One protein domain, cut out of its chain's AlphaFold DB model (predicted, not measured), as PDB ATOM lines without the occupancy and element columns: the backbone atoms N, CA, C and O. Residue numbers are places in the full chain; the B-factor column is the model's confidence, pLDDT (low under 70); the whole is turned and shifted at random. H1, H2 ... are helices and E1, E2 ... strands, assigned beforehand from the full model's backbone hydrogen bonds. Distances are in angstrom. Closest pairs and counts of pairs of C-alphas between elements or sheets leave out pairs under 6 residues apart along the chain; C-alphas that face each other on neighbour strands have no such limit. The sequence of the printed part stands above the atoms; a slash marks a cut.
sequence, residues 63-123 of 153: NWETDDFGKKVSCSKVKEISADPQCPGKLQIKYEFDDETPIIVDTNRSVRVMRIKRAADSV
ATOM      1  N   ASN A  63     -21.321 -39.755 -30.989       67.75
ATOM      2  CA  ASN A  63     -20.641 -39.818 -32.288       67.75
ATOM      3  C   ASN A  63     -20.469 -41.263 -32.783       67.75
ATOM      4  O   ASN A  63     -20.030 -41.469 -33.901       67.75
ATOM      5  N   TRP A  64     -20.801 -42.236 -31.934       70.56
ATOM      6  CA  TRP A  64     -20.616 -43.666 -32.143       70.56
ATOM      7  C   TRP A  64     -21.953 -44.405 -32.257       70.56
ATOM      8  O   TRP A  64     -21.985 -45.613 -32.457       70.56
ATOM      9  N   GLU A  65     -23.074 -43.692 -32.099       72.75
ATOM     10  CA  GLU A  65     -24.406 -44.298 -32.115       72.75
ATOM     11  C   GLU A  65     -24.890 -44.564 -33.546       72.75
ATOM     12  O   GLU A  65     -25.785 -45.383 -33.748       72.75
ATOM     13  N   THR A  66     -24.334 -43.879 -34.547       77.38
ATOM     14  CA  THR A  66     -24.852 -43.903 -35.917       77.38
ATOM     15  C   THR A  66     -23.733 -43.987 -36.947       77.38
ATOM     16  O   THR A  66     -22.793 -43.201 -36.909       77.38
ATOM     17  N   ASP A  67     -23.890 -44.918 -37.881       80.19
ATOM     18  CA  ASP A  67     -23.084 -45.093 -39.091       80.19
ATOM     19  C   ASP A  67     -23.246 -43.888 -40.044       80.19
ATOM     20  O   ASP A  67     -24.212 -43.109 -39.943       80.19
ATOM     21  N   ASP A  68     -22.332 -43.743 -40.998       77.12
ATOM     22  CA  ASP A  68     -22.377 -42.754 -42.080       77.12
ATOM     23  C   ASP A  68     -23.719 -42.811 -42.838       77.12
ATOM     24  O   ASP A  68     -24.279 -41.772 -43.198       77.12
ATOM     25  N   PHE A  69     -24.322 -43.999 -42.954       74.50
ATOM     26  CA  PHE A  69     -25.636 -44.208 -43.579       74.50
ATOM     27  C   PHE A  69     -26.848 -43.894 -42.684       74.50
ATOM     28  O   PHE A  69     -27.991 -44.089 -43.095       74.50
ATOM     29  N   GLY A  70     -26.645 -43.428 -41.449       70.38
ATOM     30  CA  GLY A  70     -27.751 -43.127 -40.532       70.38
ATOM     31  C   GLY A  70     -28.290 -44.345 -39.769       70.38
ATOM     32  O   GLY A  70     -29.271 -44.224 -39.034       70.38
ATOM     33  N   LYS A  71     -27.657 -45.517 -39.907       80.75
ATOM     34  CA  LYS A  71     -28.052 -46.743 -39.203       80.75
ATOM     35  C   LYS A  71     -27.470 -46.773 -37.792       80.75
ATOM     36  O   LYS A  71     -26.304 -46.443 -37.588       80.75
ATOM     37  N   LYS A  72     -28.271 -47.197 -36.812       82.44
ATOM     38  CA  LYS A  72     -27.816 -47.319 -35.423       82.44
ATOM     39  C   LYS A  72     -26.786 -48.442 -35.277       82.44
ATOM     40  O   LYS A  72     -27.072 -49.589 -35.629       82.44
ATOM     41  N   VAL A  73     -25.622 -48.117 -34.723       82.38
ATOM     42  CA  VAL A  73     -24.559 -49.084 -34.422       82.38
ATOM     43  C   VAL A  73     -24.836 -49.715 -33.060       82.38
ATOM     44  O   VAL A  73     -25.124 -49.028 -32.079       82.38
ATOM     45  N   SER A  74     -24.793 -51.045 -32.991       83.00
ATOM     46  CA  SER A  74     -24.998 -51.784 -31.745       83.00
ATOM     47  C   SER A  74     -23.645 -52.085 -31.113       83.00
ATOM     48  O   SER A  74     -23.007 -53.072 -31.470       83.00
ATOM     49  N   CYS A  75     -23.220 -51.258 -30.152       77.12
ATOM     50  CA  CYS A  75     -21.932 -51.434 -29.469       77.12
ATOM     51  C   CYS A  75     -21.767 -52.831 -28.846       77.12
ATOM     52  O   CYS A  75     -20.665 -53.358 -28.813       77.12
ATOM     53  N   SER A  76     -22.859 -53.466 -28.406       81.69
ATOM     54  CA  SER A  76     -22.839 -54.820 -27.833       81.69
ATOM     55  C   SER A  76     -22.456 -55.919 -28.827       81.69
ATOM     56  O   SER A  76     -22.122 -57.018 -28.402       81.69
ATOM     57  N   LYS A  77     -22.547 -55.655 -30.136       82.94
ATOM     58  CA  LYS A  77     -22.215 -56.622 -31.192       82.94
ATOM     59  C   LYS A  77     -20.825 -56.405 -31.783       82.94
ATOM     60  O   LYS A  77     -20.406 -57.190 -32.625       82.94
ATOM     61  N   VAL A  78     -20.134 -55.340 -31.380       85.44
ATOM     62  CA  VAL A  78     -18.822 -54.977 -31.919       85.44
ATOM     63  C   VAL A  78     -17.782 -55.991 -31.467       85.44
ATOM     64  O   VAL A  78     -17.636 -56.232 -30.270       85.44
ATOM     65  N   LYS A  79     -17.059 -56.567 -32.430       86.81
ATOM     66  CA  LYS A  79     -15.944 -57.489 -32.172       86.81
ATOM     67  C   LYS A  79     -14.596 -56.883 -32.532       86.81
ATOM     68  O   LYS A  79     -13.614 -57.164 -31.856       86.81
ATOM     69  N   GLU A  80     -14.561 -56.028 -33.550       85.12
ATOM     70  CA  GLU A  80     -13.339 -55.377 -34.013       85.12
ATOM     71  C   GLU A  80     -13.589 -53.891 -34.278       85.12
ATOM     72  O   GLU A  80     -14.622 -53.505 -34.836       85.12
ATOM     73  N   ILE A  81     -12.630 -53.065 -33.857       87.69
ATOM     74  CA  ILE A  81     -12.579 -51.634 -34.141       87.69
ATOM     75  C   ILE A  81     -11.200 -51.344 -34.719       87.69
ATOM     76  O   ILE A  81     -10.192 -51.535 -34.038       87.69
ATOM     77  N   SER A  82     -11.162 -50.849 -35.949       85.69
ATOM     78  CA  SER A  82      -9.945 -50.384 -36.604       85.69
ATOM     79  C   SER A  82     -10.038 -48.886 -36.898       85.69
ATOM     80  O   SER A  82     -11.102 -48.329 -37.182       85.69
ATOM     81  N   ALA A  83      -8.901 -48.207 -36.782       87.25
ATOM     82  CA  ALA A  83      -8.755 -46.797 -37.106       87.25
ATOM     83  C   ALA A  83      -7.636 -46.663 -38.137       87.25
ATOM     84  O   ALA A  83      -6.524 -47.135 -37.906       87.25
ATOM     85  N   ASP A  84      -7.938 -46.033 -39.267       85.31
ATOM     86  CA  ASP A  84      -6.956 -45.782 -40.316       85.31
ATOM     87  C   ASP A  84      -6.310 -44.402 -40.099       85.31
ATOM     88  O   ASP A  84      -7.022 -43.391 -40.124       85.31
ATOM     89  N   PRO A  85      -4.977 -44.318 -39.916       83.12
ATOM     90  CA  PRO A  85      -4.270 -43.044 -39.816       83.12
ATOM     91  C   PRO A  85      -4.470 -42.126 -41.028       83.12
ATOM     92  O   PRO A  85      -4.388 -40.906 -40.879       83.12
ATOM     93  N   GLN A  86      -4.737 -42.683 -42.216       82.81
ATOM     94  CA  GLN A  86      -4.972 -41.904 -43.440       82.81
ATOM     95  C   GLN A  86      -6.349 -41.229 -43.452       82.81
ATOM     96  O   GLN A  86      -6.541 -40.217 -44.126       82.81
ATOM     97  N   CYS A  87      -7.305 -41.757 -42.684       78.69
ATOM     98  CA  CYS A  87      -8.664 -41.235 -42.583       78.69
ATOM     99  C   CYS A  87      -8.997 -40.843 -41.133       78.69
ATOM    100  O   CYS A  87      -9.862 -41.466 -40.505       78.69
ATOM    101  N   PRO A  88      -8.353 -39.793 -40.584       79.06
ATOM    102  CA  PRO A  88      -8.585 -39.376 -39.210       79.06
ATOM    103  C   PRO A  88     -10.050 -38.984 -38.997       79.06
ATOM    104  O   PRO A  88     -10.656 -38.252 -39.784       79.06
ATOM    105  N   GLY A  89     -10.622 -39.463 -37.895       76.81
ATOM    106  CA  GLY A  89     -12.008 -39.194 -37.527       76.81
ATOM    107  C   GLY A  89     -13.032 -40.186 -38.074       76.81
ATOM    108  O   GLY A  89     -14.215 -40.028 -37.776       76.81
ATOM    109  N   LYS A  90     -12.606 -41.222 -38.803       84.50
ATOM    110  CA  LYS A  90     -13.453 -42.365 -39.156       84.50
ATOM    111  C   LYS A  90     -13.014 -43.602 -38.385       84.50
ATOM    112  O   LYS A  90     -11.824 -43.897 -38.307       84.50
ATOM    113  N   LEU A  91     -13.980 -44.321 -37.832       86.44
ATOM    114  CA  LEU A  91     -13.767 -45.635 -37.238       86.44
ATOM    115  C   LEU A  91     -14.408 -46.696 -38.116       86.44
ATOM    116  O   LEU A  91     -15.526 -46.518 -38.591       86.44
ATOM    117  N   GLN A  92     -13.698 -47.794 -38.311       87.81
ATOM    118  CA  GLN A  92     -14.191 -48.979 -38.987       87.81
ATOM    119  C   GLN A  92     -14.572 -50.004 -37.921       87.81
ATOM    120  O   GLN A  92     -13.785 -50.319 -37.030       87.81
ATOM    121  N   ILE A  93     -15.806 -50.487 -37.981       87.38
ATOM    122  CA  ILE A  93     -16.389 -51.384 -36.992       87.38
ATOM    123  C   ILE A  93     -16.841 -52.655 -37.699       87.38
ATOM    124  O   ILE A  93     -17.573 -52.585 -38.687       87.38
ATOM    125  N   LYS A  94     -16.466 -53.815 -37.157       88.88
ATOM    126  CA  LYS A  94     -16.965 -55.114 -37.620       88.88
ATOM    127  C   LYS A  94     -17.700 -55.857 -36.511       88.88
ATOM    128  O   LYS A  94     -17.335 -55.780 -35.329       88.88
ATOM    129  N   TYR A  95     -18.749 -56.578 -36.898       86.44
ATOM    130  CA  TYR A  95     -19.492 -57.453 -35.988       86.44
ATOM    131  C   TYR A  95     -18.992 -58.897 -36.065       86.44
ATOM    132  O   TYR A  95     -19.107 -59.638 -35.084       86.44
ATOM    133  N   GLU A  96     -18.401 -59.296 -37.186       86.31
ATOM    134  CA  GLU A  96     -17.728 -60.577 -37.373       86.31
ATOM    135  C   GLU A  96     -16.336 -60.352 -37.972       86.31
ATOM    136  O   GLU A  96     -16.111 -59.396 -38.706       86.31
ATOM    137  N   PHE A  97     -15.370 -61.202 -37.621       78.25
ATOM    138  CA  PHE A  97     -13.987 -61.038 -38.092       78.25
ATOM    139  C   PHE A  97     -13.862 -61.250 -39.609       78.25
ATOM    140  O   PHE A  97     -13.023 -60.621 -40.251       78.25
ATOM    141  N   ASP A  98     -14.752 -62.072 -40.170       81.94
ATOM    142  CA  ASP A  98     -14.806 -62.404 -41.593       81.94
ATOM    143  C   ASP A  98     -15.606 -61.382 -42.421       81.94
ATOM    144  O   ASP A  98     -15.724 -61.532 -43.636       81.94
ATOM    145  N   ASP A  99     -16.141 -60.324 -41.796       79.00
ATOM    146  CA  ASP A  99     -16.828 -59.263 -42.530       79.00
ATOM    147  C   ASP A  99     -15.833 -58.558 -43.474       79.00
ATOM    148  O   ASP A  99     -14.894 -57.871 -43.043       79.00
ATOM    149  N   GLU A 100     -16.070 -58.695 -44.783       75.75
ATOM    150  CA  GLU A 100     -15.299 -58.012 -45.831       75.75
ATOM    151  C   GLU A 100     -15.578 -56.502 -45.860       75.75
ATOM    152  O   GLU A 100     -14.722 -55.711 -46.258       75.75
ATOM    153  N   THR A 101     -16.767 -56.083 -45.413       80.00
ATOM    154  CA  THR A 101     -17.199 -54.678 -45.442       80.00
ATOM    155  C   THR A 101     -17.385 -54.129 -44.026       80.00
ATOM    156  O   THR A 101     -18.379 -54.435 -43.367       80.00
ATOM    157  N   PRO A 102     -16.443 -53.311 -43.517       82.75
ATOM    158  CA  PRO A 102     -16.594 -52.693 -42.207       82.75
ATOM    159  C   PRO A 102     -17.647 -51.578 -42.237       82.75
ATOM    160  O   PRO A 102     -17.768 -50.825 -43.204       82.75
ATOM    161  N   ILE A 103     -18.374 -51.436 -41.132       85.50
ATOM    162  CA  ILE A 103     -19.282 -50.315 -40.867       85.50
ATOM    163  C   ILE A 103     -18.434 -49.080 -40.561       85.50
ATOM    164  O   ILE A 103     -17.516 -49.158 -39.744       85.50
ATOM    165  N   ILE A 104     -18.736 -47.937 -41.178       84.56
ATOM    166  CA  ILE A 104     -17.919 -46.726 -41.042       84.56
ATOM    167  C   ILE A 104     -18.639 -45.707 -40.164       84.56
ATOM    168  O   ILE A 104     -19.724 -45.235 -40.469       84.56
ATOM    169  N   VAL A 105     -18.006 -45.318 -39.068       84.94
ATOM    170  CA  VAL A 105     -18.552 -44.344 -38.127       84.94
ATOM    171  C   VAL A 105     -17.726 -43.063 -38.168       84.94
ATOM    172  O   VAL A 105     -16.568 -43.052 -37.743       84.94
ATOM    173  N   ASP A 106     -18.320 -41.963 -38.640       81.38
ATOM    174  CA  ASP A 106     -17.730 -40.624 -38.540       81.38
ATOM    175  C   ASP A 106     -17.813 -40.066 -37.105       81.38
ATOM    176  O   ASP A 106     -18.829 -39.532 -36.642       81.38
ATOM    177  N   THR A 107     -16.681 -40.115 -36.406       75.25
ATOM    178  CA  THR A 107     -16.523 -39.592 -35.042       75.25
ATOM    179  C   THR A 107     -16.515 -38.062 -34.960       75.25
ATOM    180  O   THR A 107     -16.719 -37.513 -33.872       75.25
ATOM    181  N   ASN A 108     -16.358 -37.349 -36.080       71.19
ATOM    182  CA  ASN A 108     -16.415 -35.885 -36.139       71.19
ATOM    183  C   ASN A 108     -17.838 -35.352 -36.370       71.19
ATOM    184  O   ASN A 108     -18.076 -34.140 -36.256       71.19
ATOM    185  N   ARG A 109     -18.804 -36.228 -36.666       66.69
ATOM    186  CA  ARG A 109     -20.175 -35.846 -37.032       66.69
ATOM    187  C   ARG A 109     -20.860 -34.969 -35.982       66.69
ATOM    188  O   ARG A 109     -21.461 -33.949 -36.317       66.69
ATOM    189  N   SER A 110     -20.727 -35.307 -34.702       58.28
ATOM    190  CA  SER A 110     -21.341 -34.536 -33.609       58.28
ATOM    191  C   SER A 110     -20.716 -33.151 -33.426       58.28
ATOM    192  O   SER A 110     -21.422 -32.182 -33.146       58.28
ATOM    193  N   VAL A 111     -19.407 -33.017 -33.679       59.81
ATOM    194  CA  VAL A 111     -18.706 -31.723 -33.628       59.81
ATOM    195  C   VAL A 111     -19.244 -30.780 -34.709       59.81
ATOM    196  O   VAL A 111     -19.468 -29.596 -34.445       59.81
ATOM    197  N   ARG A 112     -19.525 -31.303 -35.912       57.78
ATOM    198  CA  ARG A 112     -20.105 -30.525 -37.022       57.78
ATOM    199  C   ARG A 112     -21.536 -30.074 -36.720       57.78
ATOM    200  O   ARG A 112     -21.848 -28.899 -36.892       57.78
ATOM    201  N   VAL A 113     -22.384 -30.966 -36.204       57.47
ATOM    202  CA  VAL A 113     -23.782 -30.635 -35.861       57.47
ATOM    203  C   VAL A 113     -23.859 -29.623 -34.711       57.47
ATOM    204  O   VAL A 113     -24.669 -28.696 -34.767       57.47
ATOM    205  N   MET A 114     -22.998 -29.738 -33.693       53.53
ATOM    206  CA  MET A 114     -22.945 -28.752 -32.606       53.53
ATOM    207  C   MET A 114     -22.481 -27.369 -33.077       53.53
ATOM    208  O   MET A 114     -23.016 -26.369 -32.604       53.53
ATOM    209  N   ARG A 115     -21.527 -27.289 -34.018       52.84
ATOM    210  CA  ARG A 115     -21.098 -26.005 -34.604       52.84
ATOM    211  C   ARG A 115     -22.228 -25.311 -35.365       52.84
ATOM    212  O   ARG A 115     -22.404 -24.111 -35.195       52.84
ATOM    213  N   ILE A 116     -23.026 -26.060 -36.130       55.12
ATOM    214  CA  ILE A 116     -24.164 -25.506 -36.885       55.12
ATOM    215  C   ILE A 116     -25.246 -24.969 -35.941       55.12
ATOM    216  O   ILE A 116     -25.733 -23.860 -36.138       55.12
ATOM    217  N   LYS A 117     -25.583 -25.709 -34.876       53.00
ATOM    218  CA  LYS A 117     -26.572 -25.246 -33.886       53.00
ATOM    219  C   LYS A 117     -26.097 -24.007 -33.123       53.00
ATOM    220  O   LYS A 117     -26.867 -23.078 -32.942       53.00
ATOM    221  N   ARG A 118     -24.817 -23.953 -32.740       50.31
ATOM    222  CA  ARG A 118     -24.248 -22.772 -32.071       50.31
ATOM    223  C   ARG A 118     -24.173 -21.552 -32.985       50.31
ATOM    224  O   ARG A 118     -24.359 -20.459 -32.482       50.31
ATOM    225  N   ALA A 119     -23.944 -21.722 -34.287       51.91
ATOM    226  CA  ALA A 119     -23.947 -20.615 -35.246       51.91
ATOM    227  C   ALA A 119     -25.348 -20.018 -35.477       51.91
ATOM    228  O   ALA A 119     -25.458 -18.842 -35.808       51.91
ATOM    229  N   ALA A 120     -26.412 -20.806 -35.285       54.47
ATOM    230  CA  ALA A 120     -27.789 -20.312 -35.329       54.47
ATOM    231  C   ALA A 120     -28.190 -19.542 -34.054       54.47
ATOM    232  O   ALA A 120     -29.000 -18.626 -34.136       54.47
ATOM    233  N   ASP A 121     -27.583 -19.875 -32.907       52.75
ATOM    234  CA  ASP A 121     -27.883 -19.272 -31.598       52.75
ATOM    235  C   ASP A 121     -26.836 -18.241 -31.120       52.75
ATOM    236  O   ASP A 121     -26.964 -17.679 -30.030       52.75
ATOM    237  N   SER A 122     -25.767 -17.977 -31.879       50.97
ATOM    238  CA  SER A 122     -24.667 -17.140 -31.387       50.97
ATOM    239  C   SER A 122     -24.888 -15.646 -31.631       50.97
ATOM    240  O   SER A 122     -24.666 -15.143 -32.732       50.97
ATOM    241  N   VAL A 123     -25.147 -14.923 -30.539       54.91
ATOM    242  CA  VAL A 123     -24.422 -13.673 -30.252       54.91
ATOM    243  C   VAL A 123     -22.911 -13.985 -30.321       54.91
ATOM    244  O   VAL A 123     -22.511 -15.049 -29.834       54.91
TER     245      VAL A 123
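What this domain is: This is residues 63 to 123 of the 153 residues of an uncharacterized protein of Leptidea sinapis (UniProt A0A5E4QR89). A small sheet of three strands, E1, E2 and E3, makes the core of a compact body, and from it residues 112 to 123, mostly of helix H1, stick out as a single arm that makes much of the length. Before the sheet, residues 63 to 79 form a long stretch with no named element, which loops past the E3 edge of the sheet and over part of one face. The printed part has 61 residues, with three named strands and one named helix in the order E1, E2, E3, H1; the sheet is antiparallel, in the order E1, E2, E3, and the class is mixed, helices and strands, with under half of the residues in named elements. The whole is loose, with a radius of gyration of the C-alphas of 14.0 A, and the C-alphas span 51 by 25 by 16 A.

How they stand to each other: After residues 63 to 79 comes E1, residues 80 to 83, an edge strand. It forms a hairpin with E2, residues 90 to 94, the inner strand, at 160 degrees between their directions. The C-alphas of Ile 81 and Ile 93 face each other at 4.8 A, and N 82 and O 92, at 2.9 A, are within hydrogen-bond range. E2 forms a second hairpin with E3, residues 103 to 106, the other edge strand, at 155 degrees. The C-alphas of Lys 90 and Asp 106 face each other at 4.7 A, and N 93 and O 103 are within hydrogen-bond range at 2.8 A. The three strands form a meander, each the antiparallel neighbour of the one before. E1 and E3 are apart. H1, residues 109 to 121, follows E3 after a tight link of 2 residues; it is not on the sheet and is apart from E1 and E2. In H1 every O i to N i+4 pair is within hydrogen-bond range.

Where its parts are: E1 begins at C-alpha 80, (-13.339, -55.377, -34.013), and measures 10.2 A from first to last C-alpha. E2 measures 13.3 A and E3 10.1 A. H1 measures 19.1 A, from C-alpha 109 at (-20.175, -35.846, -37.032) to C-alpha 121 at (-27.883, -19.272, -31.598).

The domain as a whole: The two C-alphas farthest apart are those of Asp 98 and Val 123, at 50.9 A. Without residues 112 to 123, which stand free, the body of 49 residues spans 31 by 24 by 16 A. The printed part has no cut, and the links E1 to E2 and E2 to E3 are short. The mean pLDDT of the printed part is 74.8; residue 63 and residues 109 to 123 are under 70, and H1 has a mean of 56.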